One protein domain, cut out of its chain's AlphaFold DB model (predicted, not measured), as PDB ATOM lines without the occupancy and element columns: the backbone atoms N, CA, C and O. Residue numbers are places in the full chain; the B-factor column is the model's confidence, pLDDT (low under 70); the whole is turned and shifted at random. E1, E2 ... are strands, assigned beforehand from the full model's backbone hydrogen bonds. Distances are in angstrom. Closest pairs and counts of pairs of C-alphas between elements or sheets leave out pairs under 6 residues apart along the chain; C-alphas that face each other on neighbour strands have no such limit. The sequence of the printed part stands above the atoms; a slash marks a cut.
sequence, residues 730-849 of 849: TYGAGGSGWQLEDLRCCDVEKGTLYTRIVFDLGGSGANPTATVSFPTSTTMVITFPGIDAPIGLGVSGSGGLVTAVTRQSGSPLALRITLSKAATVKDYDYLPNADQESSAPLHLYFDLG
ATOM      1  N   THR A 730     291.666  33.936 143.543       95.00
ATOM      2  CA  THR A 730     290.377  34.598 143.768       95.00
ATOM      3  C   THR A 730     290.439  35.390 145.063       95.00
ATOM      4  O   THR A 730     290.797  34.846 146.107       95.00
ATOM      5  N   TYR A 731     290.056  36.658 144.990       94.50
ATOM      6  CA  TYR A 731     289.940  37.585 146.109       94.50
ATOM      7  C   TYR A 731     288.462  37.948 146.321       94.50
ATOM      8  O   TYR A 731     287.672  37.916 145.373       94.50
ATOM      9  N   GLY A 732     288.087  38.312 147.550       93.12
ATOM     10  CA  GLY A 732     286.737  38.784 147.887       93.12
ATOM     11  C   GLY A 732     285.667  37.697 148.051       93.12
ATOM     12  O   GLY A 732     285.979  36.509 148.091       93.12
ATOM     13  N   ALA A 733     284.404  38.119 148.187       90.25
ATOM     14  CA  ALA A 733     283.286  37.266 148.620       90.25
ATOM     15  C   ALA A 733     282.059  37.270 147.678       90.25
ATOM     16  O   ALA A 733     280.984  36.817 148.065       90.25
ATOM     17  N   GLY A 734     282.210  37.756 146.444       89.69
ATOM     18  CA  GLY A 734     281.192  37.665 145.393       89.69
ATOM     19  C   GLY A 734     280.177  38.807 145.353       89.69
ATOM     20  O   GLY A 734     279.132  38.650 144.727       89.69
ATOM     21  N   GLY A 735     280.450  39.939 146.008       90.38
ATOM     22  CA  GLY A 735     279.549  41.088 145.971       90.38
ATOM     23  C   GLY A 735     279.450  41.742 144.592       90.38
ATOM     24  O   GLY A 735     280.459  41.959 143.922       90.38
ATOM     25  N   SER A 736     278.223  42.077 144.200       94.06
ATOM     26  CA  SER A 736     277.877  42.858 143.011       94.06
ATOM     27  C   SER A 736     277.412  44.270 143.392       94.06
ATOM     28  O   SER A 736     277.245  44.572 144.574       94.06
ATOM     29  N   GLY A 737     277.194  45.131 142.392       93.94
ATOM     30  CA  GLY A 737     276.724  46.511 142.605       93.94
ATOM     31  C   GLY A 737     277.847  47.532 142.807       93.94
ATOM     32  O   GLY A 737     277.574  48.684 143.136       93.94
ATOM     33  N   TRP A 738     279.094  47.117 142.581       96.56
ATOM     34  CA  TRP A 738     280.258  47.995 142.548       96.56
ATOM     35  C   TRP A 738     280.470  48.569 141.145       96.56
ATOM     36  O   TRP A 738     280.168  47.925 140.135       96.56
ATOM     37  N   GLN A 739     281.052  49.758 141.085       95.81
ATOM     38  CA  GLN A 739     281.535  50.399 139.871       95.81
ATOM     39  C   GLN A 739     283.021  50.709 140.037       95.81
ATOM     40  O   GLN A 739     283.436  51.238 141.064       95.81
ATOM     41  N   LEU A 740     283.828  50.377 139.031       96.38
ATOM     42  CA  LEU A 740     285.225  50.802 138.979       96.38
ATOM     43  C   LEU A 740     285.270  52.280 138.579       96.38
ATOM     44  O   LEU A 740     285.030  52.609 137.414       96.38
ATOM     45  N   GLU A 741     285.547  53.149 139.548       95.50
ATOM     46  CA  GLU A 741     285.607  54.602 139.373       95.50
ATOM     47  C   GLU A 741     286.943  55.032 138.763       95.50
ATOM     48  O   GLU A 741     286.961  55.722 137.741       95.50
ATOM     49  N   ASP A 742     288.054  54.574 139.346       94.94
ATOM     50  CA  ASP A 742     289.416  54.865 138.890       94.94
ATOM     51  C   ASP A 742     290.344  53.643 139.051       94.94
ATOM     52  O   ASP A 742     290.050  52.663 139.745       94.94
ATOM     53  N   LEU A 743     291.472  53.681 138.345       95.56
ATOM     54  CA  LEU A 743     292.517  52.671 138.372       95.56
ATOM     55  C   LEU A 743     293.884  53.354 138.452       95.56
ATOM     56  O   LEU A 743     294.396  53.894 137.469       95.56
ATOM     57  N   ARG A 744     294.536  53.253 139.608       93.50
ATOM     58  CA  ARG A 744     295.811  53.928 139.870       93.50
ATOM     59  C   ARG A 744     296.962  52.924 139.863       93.50
ATOM     60  O   ARG A 744     297.071  52.070 140.743       93.50
ATOM     61  N   CYS A 745     297.848  53.030 138.873       92.94
ATOM     62  CA  CYS A 745     299.127  52.312 138.843       92.94
ATOM     63  C   CYS A 745     300.236  53.231 139.369       92.94
ATOM     64  O   CYS A 745     300.620  54.191 138.702       92.94
ATOM     65  N   CYS A 746     300.750  52.942 140.564       87.38
ATOM     66  CA  CYS A 746     301.721  53.786 141.256       87.38
ATOM     67  C   CYS A 746     302.978  52.991 141.609       87.38
ATOM     68  O   CYS A 746     302.905  52.019 142.357       87.38
ATOM     69  N   ASP A 747     304.143  53.445 141.155       85.69
ATOM     70  CA  ASP A 747     305.415  53.026 141.742       85.69
ATOM     71  C   ASP A 747     305.614  53.826 143.038       85.69
ATOM     72  O   ASP A 747     305.713  55.056 143.000       85.69
ATOM     73  N   VAL A 748     305.570  53.149 144.190       80.38
ATOM     74  CA  VAL A 748     305.343  53.801 145.500       80.38
ATOM     75  C   VAL A 748     306.504  54.705 145.913       80.38
ATOM     76  O   VAL A 748     306.277  55.766 146.486       80.38
ATOM     77  N   GLU A 749     307.736  54.344 145.551       79.31
ATOM     78  CA  GLU A 749     308.897  55.231 145.644       79.31
ATOM     79  C   GLU A 749     309.739  55.129 144.362       79.31
ATOM     80  O   GLU A 749     309.936  54.043 143.807       79.31
ATOM     81  N   LYS A 750     310.273  56.264 143.881       71.06
ATOM     82  CA  LYS A 750     311.172  56.298 142.713       71.06
ATOM     83  C   LYS A 750     312.426  55.457 143.003       71.06
ATOM     84  O   LYS A 750     313.356  55.932 143.648       71.06
ATOM     85  N   GLY A 751     312.465  54.234 142.475       71.25
ATOM     86  CA  GLY A 751     313.625  53.340 142.533       71.25
ATOM     87  C   GLY A 751     313.473  52.095 143.413       71.25
ATOM     88  O   GLY A 751     314.340  51.230 143.337       71.25
ATOM     89  N   THR A 752     312.389  51.935 144.181       71.75
ATOM     90  CA  THR A 752     312.183  50.726 145.010       71.75
ATOM     91  C   THR A 752     311.627  49.528 144.243       71.75
ATOM     92  O   THR A 752     311.482  48.462 144.827       71.75
ATOM     93  N   LEU A 753     311.305  49.687 142.950       75.19
ATOM     94  CA  LEU A 753     310.627  48.701 142.086       75.19
ATOM     95  C   LEU A 753     309.238  48.242 142.585       75.19
ATOM     96  O   LEU A 753     308.604  47.427 141.921       75.19
ATOM     97  N   TYR A 754     308.763  48.756 143.722       86.81
ATOM     98  CA  TYR A 754     307.491  48.386 144.329       86.81
ATOM     99  C   TYR A 754     306.344  49.073 143.583       86.81
ATOM    100  O   TYR A 754     306.086  50.269 143.764       86.81
ATOM    101  N   THR A 755     305.658  48.310 142.733       90.69
ATOM    102  CA  THR A 755     304.493  48.781 141.983       90.69
ATOM    103  C   THR A 755     303.210  48.374 142.707       90.69
ATOM    104  O   THR A 755     302.996  47.208 143.040       90.69
ATOM    105  N   ARG A 756     302.319  49.340 142.915       93.94
ATOM    106  CA  ARG A 756     300.979  49.156 143.475       93.94
ATOM    107  C   ARG A 756     299.941  49.383 142.381       93.94
ATOM    108  O   ARG A 756     300.014  50.381 141.664       93.94
ATOM    109  N   ILE A 757     298.963  48.489 142.276       95.19
ATOM    110  CA  ILE A 757     297.750  48.715 141.480       95.19
ATOM    111  C   ILE A 757     296.590  48.875 142.456       95.19
ATOM    112  O   ILE A 757     296.322  47.967 143.242       95.19
ATOM    113  N   VAL A 758     295.939  50.033 142.421       95.75
ATOM    114  CA  VAL A 758     294.759  50.340 143.233       95.75
ATOM    115  C   VAL A 758     293.545  50.419 142.316       95.75
ATOM    116  O   VAL A 758     293.570  51.152 141.328       95.75
ATOM    117  N   PHE A 759     292.521  49.631 142.628       96.50
ATOM    118  CA  PHE A 759     291.205  49.676 141.999       96.50
ATOM    119  C   PHE A 759     290.287  50.452 142.930       96.50
ATOM    120  O   PHE A 759     290.032  49.981 144.039       96.50
ATOM    121  N   ASP A 760     289.810  51.607 142.487       96.44
ATOM    122  CA  ASP A 760     288.928  52.449 143.284       96.44
ATOM    123  C   ASP A 760     287.490  52.077 142.937       96.44
ATOM    124  O   ASP A 760     287.035  52.259 141.804       96.44
ATOM    125  N   LEU A 761     286.815  51.437 143.889       96.56
ATOM    126  CA  LEU A 761     285.508  50.823 143.708       96.56
ATOM    127  C   LEU A 761     284.462  51.614 144.497       96.56
ATOM    128  O   LEU A 761     284.403  51.542 145.725       96.56
ATOM    129  N   GLY A 762     283.611  52.331 143.770       95.81
ATOM    130  CA  GLY A 762     282.430  52.991 144.313       95.81
ATOM    131  C   GLY A 762     281.216  52.066 144.304       95.81
ATOM    132  O   GLY A 762     281.116  51.148 143.487       95.81
ATOM    133  N   GLY A 763     280.265  52.304 145.203       94.00
ATOM    134  CA  GLY A 763     279.006  51.557 145.280       94.00
ATOM    135  C   GLY A 763     278.753  50.937 146.650       94.00
ATOM    136  O   GLY A 763     279.454  51.207 147.620       94.00
ATOM    137  N   SER A 764     277.709  50.116 146.738       86.50
ATOM    138  CA  SER A 764     277.283  49.488 147.991       86.50
ATOM    139  C   SER A 764     276.926  48.023 147.762       86.50
ATOM    140  O   SER A 764     275.924  47.718 147.112       86.50
ATOM    141  N   GLY A 765     277.717  47.116 148.328       89.69
ATOM    142  CA  GLY A 765     277.506  45.675 148.223       89.69
ATOM    143  C   GLY A 765     278.347  44.893 149.231       89.69
ATOM    144  O   GLY A 765     279.073  45.466 150.040       89.69
ATOM    145  N   ALA A 766     278.269  43.562 149.176       93.06
ATOM    146  CA  ALA A 766     279.247  42.708 149.853       93.06
ATOM    147  C   ALA A 766     280.643  42.882 149.219       93.06
ATOM    148  O   ALA A 766     280.752  43.414 148.117       93.06
ATOM    149  N   ASN A 767     281.708  42.403 149.870       93.38
ATOM    150  CA  ASN A 767     283.073  42.569 149.354       93.38
ATOM    151  C   ASN A 767     283.200  42.063 147.896       93.38
ATOM    152  O   ASN A 767     282.896  40.885 147.641       93.38
ATOM    153  N   PRO A 768     283.656  42.913 146.955       95.62
ATOM    154  CA  PRO A 768     283.723  42.579 145.535       95.62
ATOM    155  C   PRO A 768     284.667  41.405 145.301       95.62
ATOM    156  O   PRO A 768     285.692  41.302 145.974       95.62
ATOM    157  N   THR A 769     284.358  40.537 144.335       95.88
ATOM    158  CA  THR A 769     285.302  39.493 143.916       95.88
ATOM    159  C   THR A 769     286.151  39.936 142.737       95.88
ATOM    160  O   THR A 769     285.659  40.542 141.790       95.88
ATOM    161  N   ALA A 770     287.428  39.557 142.783       97.00
ATOM    162  CA  ALA A 770     288.367  39.675 141.679       97.00
ATOM    163  C   ALA A 770     289.073  38.329 141.472       97.00
ATOM    164  O   ALA A 770     289.605  37.761 142.427       97.00
ATOM    165  N   THR A 771     289.104  37.816 140.244       96.56
ATOM    166  CA  THR A 771     289.916  36.649 139.876       96.56
ATOM    167  C   THR A 771     291.122  37.086 139.056       96.56
ATOM    168  O   THR A 771     290.988  37.789 138.056       96.56
ATOM    169  N   VAL A 772     292.316  36.683 139.481       96.44
ATOM    170  CA  VAL A 772     293.589  37.022 138.841       96.44
ATOM    171  C   VAL A 772     294.136  35.782 138.152       96.44
ATOM    172  O   VAL A 772     294.254  34.715 138.755       96.44
ATOM    173  N   SER A 773     294.469  35.921 136.874       95.38
ATOM    174  CA  SER A 773     295.004  34.855 136.030       95.38
ATOM    175  C   SER A 773     296.189  35.356 135.206       95.38
ATOM    176  O   SER A 773     296.285  36.543 134.900       95.38
ATOM    177  N   PHE A 774     297.088  34.448 134.832       94.62
ATOM    178  CA  PHE A 774     298.306  34.767 134.084       94.62
ATOM    179  C   PHE A 774     298.339  33.974 132.771       94.62
ATOM    180  O   PHE A 774     299.000  32.937 132.697       94.62
ATOM    181  N   PRO A 775     297.611  34.410 131.721       94.69
ATOM    182  CA  PRO A 775     297.640  33.747 130.412       94.69
ATOM    183  C   PRO A 775     299.034  33.738 129.767       94.69
ATOM    184  O   PRO A 775     299.327  32.857 128.962       94.69
ATOM    185  N   THR A 776     299.905  34.690 130.117       93.94
ATOM    186  CA  THR A 776     301.352  34.604 129.871       93.94
ATOM    187  C   THR A 776     302.097  35.106 131.103       93.94
ATOM    188  O   THR A 776     301.536  35.842 131.910       93.94
ATOM    189  N   SER A 777     303.386  34.787 131.234       92.25
ATOM    190  CA  SER A 777     304.206  35.303 132.340       92.25
ATOM    191  C   SER A 777     304.276  36.838 132.392       92.25
ATOM    192  O   SER A 777     304.472  37.405 133.458       92.25
ATOM    193  N   THR A 778     304.083  37.523 131.261       95.06
ATOM    194  CA  THR A 778     304.086  38.994 131.129       95.06
ATOM    195  C   THR A 778     302.690  39.615 131.009       95.06
ATOM    196  O   THR A 778     302.573  40.827 130.829       95.06
ATOM    197  N   THR A 779     301.619  38.818 131.066       95.56
ATOM    198  CA  THR A 779     300.233  39.297 130.974       95.56
ATOM    199  C   THR A 779     299.441  38.776 132.160       95.56
ATOM    200  O   THR A 779     299.171  37.582 132.248       95.56
ATOM    201  N   MET A 780     298.993  39.688 133.012       96.06
ATOM    202  CA  MET A 780     298.032  39.423 134.076       96.06
ATOM    203  C   MET A 780     296.636  39.846 133.599       96.06
ATOM    204  O   MET A 780     296.481  40.905 132.992       96.06
ATOM    205  N   VAL A 781     295.612  39.036 133.846       96.88
ATOM    206  CA  VAL A 781     294.208  39.371 133.571       96.88
ATOM    207  C   VAL A 781     293.425  39.275 134.870       96.88
ATOM    208  O   VAL A 781     293.371  38.208 135.485       96.88
ATOM    209  N   ILE A 782     292.830  40.399 135.265       97.00
ATOM    210  CA  ILE A 782     292.026  40.543 136.477       97.00
ATOM    211  C   ILE A 782     290.566  40.675 136.055       97.00
ATOM    212  O   ILE A 782     290.226  41.587 135.301       97.00
ATOM    213  N   THR A 783     289.716  39.761 136.512       97.25
ATOM    214  CA  THR A 783     288.296  39.704 136.154       97.25
ATOM    215  C   THR A 783     287.426  39.965 137.375       97.25
ATOM    216  O   THR A 783     287.586  39.323 138.409       97.25
ATOM    217  N   PHE A 784     286.478  40.882 137.239       96.94
ATOM    218  CA  PHE A 784     285.594  41.357 138.291       96.94
ATOM    219  C   PHE A 784     284.137  40.975 137.973       96.94
ATOM    220  O   PHE A 784     283.455  41.687 137.226       96.94
ATOM    221  N   PRO A 785     283.631  39.831 138.470       96.12
ATOM    222  CA  PRO A 785     282.210  39.506 138.379       96.12
ATOM    223  C   PRO A 785     281.354  40.528 139.135       96.12
ATOM    224  O   PRO A 785     281.607  40.816 140.299       96.12
ATOM    225  N   GLY A 786     280.310  41.046 138.481       93.12
ATOM    226  CA  GLY A 786     279.339  41.949 139.109       93.12
ATOM    227  C   GLY A 786     279.820  43.386 139.347       93.12
ATOM    228  O   GLY A 786     279.129  44.116 140.059       93.12
ATOM    229  N   ILE A 787     280.961  43.778 138.761       96.19
ATOM    230  CA  ILE A 787     281.461  45.157 138.757       96.19
ATOM    231  C   ILE A 787     281.310  45.752 137.359       96.19
ATOM    232  O   ILE A 787     281.820  45.194 136.383       96.19
ATOM    233  N   ASP A 788     280.645  46.899 137.278       94.00
ATOM    234  CA  ASP A 788     280.556  47.690 136.054       94.00
ATOM    235  C   ASP A 788     281.707  48.699 135.960       94.00
ATOM    236  O   ASP A 788     282.339  49.066 136.947       94.00
ATOM    237  N   ALA A 789     282.009  49.160 134.749       92.00
ATOM    238  CA  ALA A 789     283.060  50.147 134.526       92.00
ATOM    239  C   ALA A 789     282.711  51.080 133.362       92.00
ATOM    240  O   ALA A 789     282.140  50.614 132.362       92.00
ATOM    241  N   PRO A 790     283.121  52.359 133.406       88.19
ATOM    242  CA  PRO A 790     283.030  53.258 132.264       88.19
ATOM    243  C   PRO A 790     283.889  52.758 131.091       88.19
ATOM    244  O   PRO A 790     284.917  52.094 131.251       88.19
ATOM    245  N   ILE A 791     283.455  53.058 129.867       81.00
ATOM    246  CA  ILE A 791     284.067  52.542 128.625       81.00
ATOM    247  C   ILE A 791     285.483  53.126 128.382       81.00
ATOM    248  O   ILE A 791     286.238  52.591 127.576       81.00
ATOM    249  N   GLY A 792     285.873  54.175 129.118       82.06
ATOM    250  CA  GLY A 792     287.110  54.945 128.926       82.06
ATOM    251  C   GLY A 792     288.305  54.630 129.842       82.06
ATOM    252  O   GLY A 792     289.227  55.437 129.869       82.06
ATOM    253  N   LEU A 793     288.327  53.514 130.584       78.44
ATOM    254  CA  LEU A 793     289.460  53.123 131.453       78.44
ATOM    255  C   LEU A 793     290.703  52.680 130.647       78.44
ATOM    256  O   LEU A 793     291.048  51.499 130.569       78.44
ATOM    257  N   GLY A 794     291.365  53.655 130.026       71.19
ATOM    258  CA  GLY A 794     292.657  53.528 129.357       71.19
ATOM    259  C   GLY A 794     293.766  54.148 130.199       71.19
ATOM    260  O   GLY A 794     294.181  55.275 129.942       71.19
ATOM    261  N   VAL A 795     294.257  53.412 131.197       75.81
ATOM    262  CA  VAL A 795     295.383  53.861 132.027       75.81
ATOM    263  C   VAL A 795     296.687  53.477 131.338       75.81
ATOM    264  O   VAL A 795     297.068  52.303 131.277       75.81
ATOM    265  N   SER A 796     297.378  54.484 130.802       75.06
ATOM    266  CA  SER A 796     298.755  54.319 130.339       75.06
ATOM    267  C   SER A 796     299.623  53.929 131.535       75.06
ATOM    268  O   SER A 796     299.585  54.603 132.562       75.06
ATOM    269  N   GLY A 797     300.387  52.837 131.419       73.75
ATOM    270  CA  GLY A 797     301.226  52.359 132.520       73.75
ATOM    271  C   GLY A 797     302.248  53.414 132.955       73.75
ATOM    272  O   GLY A 797     302.691  54.222 132.138       73.75
ATOM    273  N   SER A 798     302.658  53.387 134.226       74.38
ATOM    274  CA  SER A 798     303.576  54.370 134.835       74.38
ATOM    275  C   SER A 798     304.996  54.378 134.244       74.38
ATOM    276  O   SER A 798     305.840  55.166 134.667       74.38
ATOM    277  N   GLY A 799     305.288  53.481 133.297       74.94
ATOM    278  CA  GLY A 799     306.637  53.187 132.807       74.94
ATOM    279  C   GLY A 799     307.428  52.236 133.716       74.94
ATOM    280  O   GLY A 799     308.566  51.906 133.385       74.94
ATOM    281  N   GLY A 800     306.840  51.793 134.833       87.38
ATOM    282  CA  GLY A 800     307.431  50.859 135.791       87.38
ATOM    283  C   GLY A 800     307.236  49.384 135.419       87.38
ATOM    284  O   GLY A 800     307.449  48.957 134.278       87.38
ATOM    285  N   LEU A 801     306.840  48.564 136.399       91.06
ATOM    286  CA  LEU A 801     306.553  47.148 136.149       91.06
ATOM    287  C   LEU A 801     305.303  46.959 135.277       91.06
ATOM    288  O   LEU A 801     305.278  46.051 134.450       91.06
ATOM    289  N   VAL A 802     304.295  47.823 135.422       93.50
ATOM    290  CA  VAL A 802     303.084  47.833 134.590       93.50
ATOM    291  C   VAL A 802     303.299  48.743 133.381       93.50
ATOM    292  O   VAL A 802     303.442  49.957 133.522       93.50
ATOM    293  N   THR A 803     303.300  48.164 132.180       93.88
ATOM    294  CA  THR A 803     303.535  48.898 130.923       93.88
ATOM    295  C   THR A 803     302.248  49.382 130.268       93.88
ATOM    296  O   THR A 803     302.241  50.442 129.648       93.88
ATOM    297  N   ALA A 804     301.147  48.645 130.422       93.94
ATOM    298  CA  ALA A 804     299.833  49.038 129.920       93.94
ATOM    299  C   ALA A 804     298.713  48.343 130.696       93.94
ATOM    300  O   ALA A 804     298.821  47.148 130.984       93.94
ATOM    301  N   VAL A 805     297.606  49.049 130.939       95.19
ATOM    302  CA  VAL A 805     296.334  48.427 131.328       95.19
ATOM    303  C   VAL A 805     295.316  48.638 130.214       95.19
ATOM    304  O   VAL A 805     295.126  49.745 129.719       95.19
ATOM    305  N   THR A 806     294.670  47.554 129.801       94.81
ATOM    306  CA  THR A 806     293.671  47.547 128.729       94.81
ATOM    307  C   THR A 806     292.419  46.825 129.198       94.81
ATOM    308  O   THR A 806     292.477  45.661 129.601       94.81
ATOM    309  N   ARG A 807     291.266  47.494 129.144       95.00
ATOM    310  CA  ARG A 807     289.977  46.838 129.372       95.00
ATOM    311  C   ARG A 807     289.676  45.883 128.216       95.00
ATOM    312  O   ARG A 807     289.730  46.275 127.051       95.00
ATOM    313  N   GLN A 808     289.338  44.639 128.534       95.19
ATOM    314  CA  GLN A 808     288.824  43.679 127.564       95.19
ATOM    315  C   GLN A 808     287.318  43.896 127.366       95.19
ATOM    316  O   GLN A 808     286.586  44.225 128.301       95.19
ATOM    317  N   SER A 809     286.848  43.725 126.132       92.12
ATOM    318  CA  SER A 809     285.433  43.842 125.786       92.12
ATOM    319  C   SER A 809     284.641  42.645 126.317       92.12
ATOM    320  O   SER A 809     284.858  41.522 125.863       92.12
ATOM    321  N   GLY A 810     283.698  42.886 127.227       90.06
ATOM    322  CA  GLY A 810     282.798  41.860 127.744       90.06
ATOM    323  C   GLY A 810     282.152  42.239 129.076       90.06
ATOM    324  O   GLY A 810     282.462  43.278 129.661       90.06
ATOM    325  N   SER A 811     281.260  41.362 129.530       90.50
ATOM    326  CA  SER A 811     280.863  41.219 130.931       90.50
ATOM    327  C   SER A 811     281.133  39.755 131.318       90.50
ATOM    328  O   SER A 811     280.771  38.877 130.528       90.50
ATOM    329  N   PRO A 812     281.790  39.455 132.454       94.56
ATOM    330  CA  PRO A 812     282.258  40.377 133.497       94.56
ATOM    331  C   PRO A 812     283.368  41.339 133.039       94.56
ATOM    332  O   PRO A 812     283.995  41.137 131.999       94.56
ATOM    333  N   LEU A 813     283.610  42.391 133.825       95.94
ATOM    334  CA  LEU A 813     284.708  43.331 133.600       95.94
ATOM    335  C   LEU A 813     286.049  42.594 133.686       95.94
ATOM    336  O   LEU A 813     286.397  42.078 134.741       95.94
ATOM    337  N   ALA A 814     286.827  42.587 132.605       97.00
ATOM    338  CA  ALA A 814     288.180  42.042 132.599       97.00
ATOM    339  C   ALA A 814     289.202  43.121 132.218       97.00
ATOM    340  O   ALA A 814     289.052  43.824 131.215       97.00
ATOM    341  N   LEU A 815     290.255  43.251 133.022       96.94
ATOM    342  CA  LEU A 815     291.376  44.160 132.808       96.94
ATOM    343  C   LEU A 815     292.629  43.345 132.495       96.94
ATOM    344  O   LEU A 815     293.111  42.574 133.324       96.94
ATOM    345  N   ARG A 816     293.169  43.530 131.290       96.50
ATOM    346  CA  ARG A 816     294.441  42.953 130.861       96.50
ATOM    347  C   ARG A 816     295.568  43.931 131.172       96.50
ATOM    348  O   ARG A 816     295.662  44.999 130.561       96.50
ATOM    349  N   ILE A 817     296.441  43.524 132.081       96.12
ATOM    350  CA  ILE A 817     297.599  44.267 132.566       96.12
ATOM    351  C   ILE A 817     298.858  43.642 131.961       96.12
ATOM    352  O   ILE A 817     299.151  42.462 132.162       96.12
ATOM    353  N   THR A 818     299.587  44.431 131.177       95.56
ATOM    354  CA  THR A 818     300.860  44.030 130.569       95.56
ATOM    355  C   THR A 818     302.000  44.437 131.493       95.56
ATOM    356  O   THR A 818     302.032  45.569 131.984       95.56
ATOM    357  N   LEU A 819     302.928  43.514 131.729       94.69
ATOM    358  CA  LEU A 819     304.070  43.689 132.620       94.69
ATOM    359  C   LEU A 819     305.375  43.784 131.815       94.69
ATOM    360  O   LEU A 819     305.534  43.111 130.794       94.69
ATOM    361  N   SER A 820     306.332  44.595 132.273       93.06
ATOM    362  CA  SER A 820     307.660  44.732 131.645       93.06
ATOM    363  C   SER A 820     308.571  43.522 131.876       93.06
ATOM    364  O   SER A 820     309.571  43.358 131.178       93.06
ATOM    365  N   LYS A 821     308.227  42.663 132.843       92.06
ATOM    366  CA  LYS A 821     308.944  41.435 133.203       92.06
ATOM    367  C   LYS A 821     307.961  40.293 133.438       92.06
ATOM    368  O   LYS A 821     306.780  40.523 133.689       92.06
ATOM    369  N   ALA A 822     308.466  39.063 133.373       91.12
ATOM    370  CA  ALA A 822     307.722  37.887 133.795       91.12
ATOM    371  C   ALA A 822     307.416  37.967 135.301       91.12
ATOM    372  O   ALA A 822     308.331  38.193 136.090       91.12
ATOM    373  N   ALA A 823     306.159  37.775 135.695       87.88
ATOM    374  CA  ALA A 823     305.744  37.670 137.088       87.88
ATOM    375  C   ALA A 823     305.462  36.211 137.465       87.88
ATOM    376  O   ALA A 823     304.858  35.454 136.701       87.88
ATOM    377  N   THR A 824     305.886  35.834 138.666       87.81
ATOM    378  CA  THR A 824     305.582  34.559 139.316       87.81
ATOM    379  C   THR A 824     304.800  34.823 140.593       87.81
ATOM    380  O   THR A 824     305.159  35.703 141.371       87.81
ATOM    381  N   VAL A 825     303.738  34.052 140.811       85.94
ATOM    382  CA  VAL A 825     302.892  34.162 142.002       85.94
ATOM    383  C   VAL A 825     303.515  33.363 143.143       85.94
ATOM    384  O   VAL A 825     303.748  32.162 142.984       85.94
ATOM    385  N   LYS A 826     303.754  33.993 144.295       85.62
ATOM    386  CA  LYS A 826     304.244  33.324 145.506       85.62
ATOM    387  C   LYS A 826     303.582  33.943 146.733       85.62
ATOM    388  O   LYS A 826     303.682  35.142 146.928       85.62
ATOM    389  N   ASP A 827     302.905  33.131 147.543       82.19
ATOM    390  CA  ASP A 827     302.322  33.552 148.829       82.19
ATOM    391  C   ASP A 827     301.415  34.808 148.749       82.19
ATOM    392  O   ASP A 827     301.362  35.611 149.671       82.19
ATOM    393  N   TYR A 828     300.662  34.935 147.643       78.12
ATOM    394  CA  TYR A 828     299.827  36.089 147.232       78.12
ATOM    395  C   TYR A 828     300.570  37.345 146.751       78.12
ATOM    396  O   TYR A 828     299.914  38.247 146.227       78.12
ATOM    397  N   ASP A 829     301.899  37.365 146.813       83.12
ATOM    398  CA  ASP A 829     302.727  38.392 146.192       83.12
ATOM    399  C   ASP A 829     303.058  38.030 144.735       83.12
ATOM    400  O   ASP A 829     303.316  36.872 144.375       83.12
ATOM    401  N   TYR A 830     303.075  39.044 143.869       84.06
ATOM    402  CA  TYR A 830     303.436  38.898 142.462       84.06
ATOM    403  C   TYR A 830     304.882  39.351 142.252       84.06
ATOM    404  O   TYR A 830     305.165  40.539 142.105       84.06
ATOM    405  N   LEU A 831     305.812  38.396 142.254       85.31
ATOM    406  CA  LEU A 831     307.251  38.657 142.179       85.31
ATOM    407  C   LEU A 831     307.731  38.696 140.718       85.31
ATOM    408  O   LEU A 831     307.562  37.703 140.002       85.31
ATOM    409  N   PRO A 832     308.339  39.799 140.237       76.00
ATOM    410  CA  PRO A 832     308.900  39.865 138.890       76.00
ATOM    411  C   PRO A 832     310.236  39.099 138.790       76.00
ATOM    412  O   PRO A 832     311.292  39.642 139.113       76.00
ATOM    413  N   ASN A 833     310.168  37.878 138.246       72.94
ATOM    414  CA  ASN A 833     311.190  36.820 138.183       72.94
ATOM    415  C   ASN A 833     311.638  36.247 139.543       72.94
ATOM    416  O   ASN A 833     312.216  36.941 140.375       72.94
ATOM    417  N   ALA A 834     311.482  34.929 139.698       58.00
ATOM    418  CA  ALA A 834     311.832  34.183 140.911       58.00
ATOM    419  C   ALA A 834     313.337  34.185 141.267       58.00
ATOM    420  O   ALA A 834     313.685  33.972 142.425       58.00
ATOM    421  N   ASP A 835     314.220  34.443 140.297       60.41
ATOM    422  CA  ASP A 835     315.678  34.303 140.454       60.41
ATOM    423  C   ASP A 835     316.358  35.492 141.166       60.41
ATOM    424  O   ASP A 835     317.577  35.493 141.343       60.41
ATOM    425  N   GLN A 836     315.606  36.530 141.551       58.62
ATOM    426  CA  GLN A 836     316.128  37.653 142.335       58.62
ATOM    427  C   GLN A 836     315.304  37.860 143.605       58.62
ATOM    428  O   GLN A 836     314.182  38.363 143.557       58.62
ATOM    429  N   GLU A 837     315.912  37.579 144.760       58.19
ATOM    430  CA  GLU A 837     315.361  37.897 146.091       58.19
ATOM    431  C   GLU A 837     315.139  39.409 146.307       58.19
ATOM    432  O   GLU A 837     314.429  39.806 147.224       58.19
ATOM    433  N   SER A 838     315.707  40.265 145.446       55.75
ATOM    434  CA  SER A 838     315.466  41.715 145.420       55.75
ATOM    435  C   SER A 838     314.365  42.149 144.438       55.75
ATOM    436  O   SER A 838     314.299  43.325 144.073       55.75
ATOM    437  N   SER A 839     313.547  41.221 143.933       70.31
ATOM    438  CA  SER A 839     312.382  41.551 143.111       70.31
ATOM    439  C   SER A 839     311.278  42.123 144.005       70.31
ATOM    440  O   SER A 839     310.673  41.422 144.809       70.31
ATOM    441  N   ALA A 840     311.040  43.432 143.906       79.88
ATOM    442  CA  ALA A 840     309.989  44.065 144.692       79.88
ATOM    443  C   ALA A 840     308.606  43.544 144.250       79.88
ATOM    444  O   ALA A 840     308.344  43.477 143.044       79.88
ATOM    445  N   PRO A 841     307.733  43.167 145.198       87.75
ATOM    446  CA  PRO A 841     306.430  42.596 144.887       87.75
ATOM    447  C   PRO A 841     305.493  43.622 144.245       87.75
ATOM    448  O   PRO A 841     305.430  44.788 144.640       87.75
ATOM    449  N   LEU A 842     304.728  43.155 143.262       91.25
ATOM    450  CA  LEU A 842     303.550  43.834 142.743       91.25
ATOM    451  C   LEU A 842     302.359  43.487 143.641       91.25
ATOM    452  O   LEU A 842     302.044  42.312 143.824       91.25
ATOM    453  N   HIS A 843     301.671  44.503 144.158       93.00
ATOM    454  CA  HIS A 843     300.498  44.314 145.015       93.00
ATOM    455  C   HIS A 843     299.233  44.916 144.403       93.00
ATOM    456  O   HIS A 843     299.244  46.025 143.857       93.00
ATOM    457  N   LEU A 844     298.127  44.189 144.560       94.75
ATOM    458  CA  LEU A 844     296.783  44.607 144.173       94.75
ATOM    459  C   LEU A 844     296.022  45.079 145.413       94.75
ATOM    460  O   LEU A 844     296.023  44.402 146.438       94.75
ATOM    461  N   TYR A 845     295.359  46.226 145.310       95.25
ATOM    462  CA  TYR A 845     294.537  46.790 146.374       95.25
ATOM    463  C   TYR A 845     293.180  47.201 145.821       95.25
ATOM    464  O   TYR A 845     293.107  47.824 144.766       95.25
ATOM    465  N   PHE A 846     292.127  46.891 146.564       94.44
ATOM    466  CA  PHE A 846     290.763  47.304 146.266       94.44
ATOM    467  C   PHE A 846     290.395  48.372 147.298       94.44
ATOM    468  O   PHE A 846     290.302  48.056 148.485       94.44
ATOM    469  N   ASP A 847     290.307  49.626 146.861       95.31
ATOM    470  CA  ASP A 847     289.859  50.752 147.682       95.31
ATOM    471  C   ASP A 847     288.327  50.760 147.604       95.31
ATOM    472  O   ASP A 847     287.765  50.857 146.513       95.31
ATOM    473  N   LEU A 848     287.658  50.541 148.737       93.19
ATOM    474  CA  LEU A 848     286.197  50.538 148.837       93.19
ATOM    475  C   LEU A 848     285.817  51.878 149.475       93.19
ATOM    476  O   LEU A 848     286.119  52.071 150.655       93.19
ATOM    477  N   GLY A 849     285.270  52.792 148.665       81.12
ATOM    478  CA  GLY A 849     285.081  54.214 149.010       81.12
ATOM    479  C   GLY A 849     284.169  54.501 150.201       81.12
ATOM    480  O   GLY A 849     283.230  53.709 150.441       81.12
TER     481      GLY A 849
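AT A GLANCE: This is residues 730 to 849 of the 849 residues of the protein "zf-HC2 domain-containing protein" of Chloroflexi bacterium (UniProt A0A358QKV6). Two sheets lie face to face as a sandwich, a strongly twisted one of four strands, E3, E4, E6 and E5, and a smaller one of three, E1, E2 and E9, with the small hairpin E7 and E8 near one end. Along one side, where E5 comes near E1, the long unnamed stretch 785 to 801 runs along the outside of the sandwich, and its residues 787 to 788 pair with residues 738 to 739 of E1. The printed part has 120 residues, with nine named strands, E1 to E9 in order along the chain, and no named helix; its class is all strand. The larger sheet runs E3, E4, E6, E5 and is antiparallel, and the smaller runs E1, E2, E9 and is mixed. The whole is compact, with a radius of gyration of the C-alphas of 14.0 A and spans of 40 by 27 by 26 A.

IN THESE COORDINATES: In the larger sheet, E3 is residues 770 to 776, 18.3 A long, and begins with C-alpha 770 at (288.367, 39.675, 141.679). E4 is residues 779 to 784, E6 residues 813 to 819, 19.4 A long, and E5 residues 802 to 808. E1 is residues 738 to 747, 25.7 A long, with C-alpha 738 at (280.258, 47.995, 142.548); it bends by 57 degrees at residue 741. E2 is residues 755 to 763, 25.8 A long. E9 is residues 843 to 848, ending with C-alpha 848 at (286.197, 50.538, 148.837). E7 is residues 823 to 826 and E8 residues 829 to 832.

HOW THE PARTS SIT: E3 and E4 form an antiparallel hairpin at 157 degrees, with N 773 and O 781 2.9 A apart. E4 and E6 are antiparallel at 159 degrees, with N 782 and O 815 at 2.9 A. E5 and E6 are a hairpin at 156 degrees, with N 816 and O 806 at 2.8 A. The closest C-alphas of E5 and E1, Val 802 and Cys 745, are 7.3 A apart. E1 and E2 are a hairpin at 162 degrees, with N 741 and O 760 at 2.8 A. E2 and E9 are parallel at 20 degrees, with N 759 and O 845 at 2.9 A. The closest C-alphas of E9 and E8, His 843 and Asp 829, are 6.4 A apart. E7 and E8 are a hairpin at 146 degrees, with N 824 and O 831 at 2.8 A. E3 and E7 are near each other, with 5 pairs of C-alphas within 10 A. Residues 730 to 731 pair antiparallel with residues 770 to 771 of E3, and residues 787 to 788 pair parallel with residues 738 to 739 of E1. E3 and E9 are apart, as are E4 and E9.

THE WHOLE: The two C-alphas farthest apart, those of Ser 764 and Asp 835, are 42.0 A apart. The printed part has no cut and ends at Gly 849, the chain's last residue. The link from E4 to E5 is long, with 17 residues. Mean pLDDT of the printed part is 88.6; residues 834 to 838 are under 70.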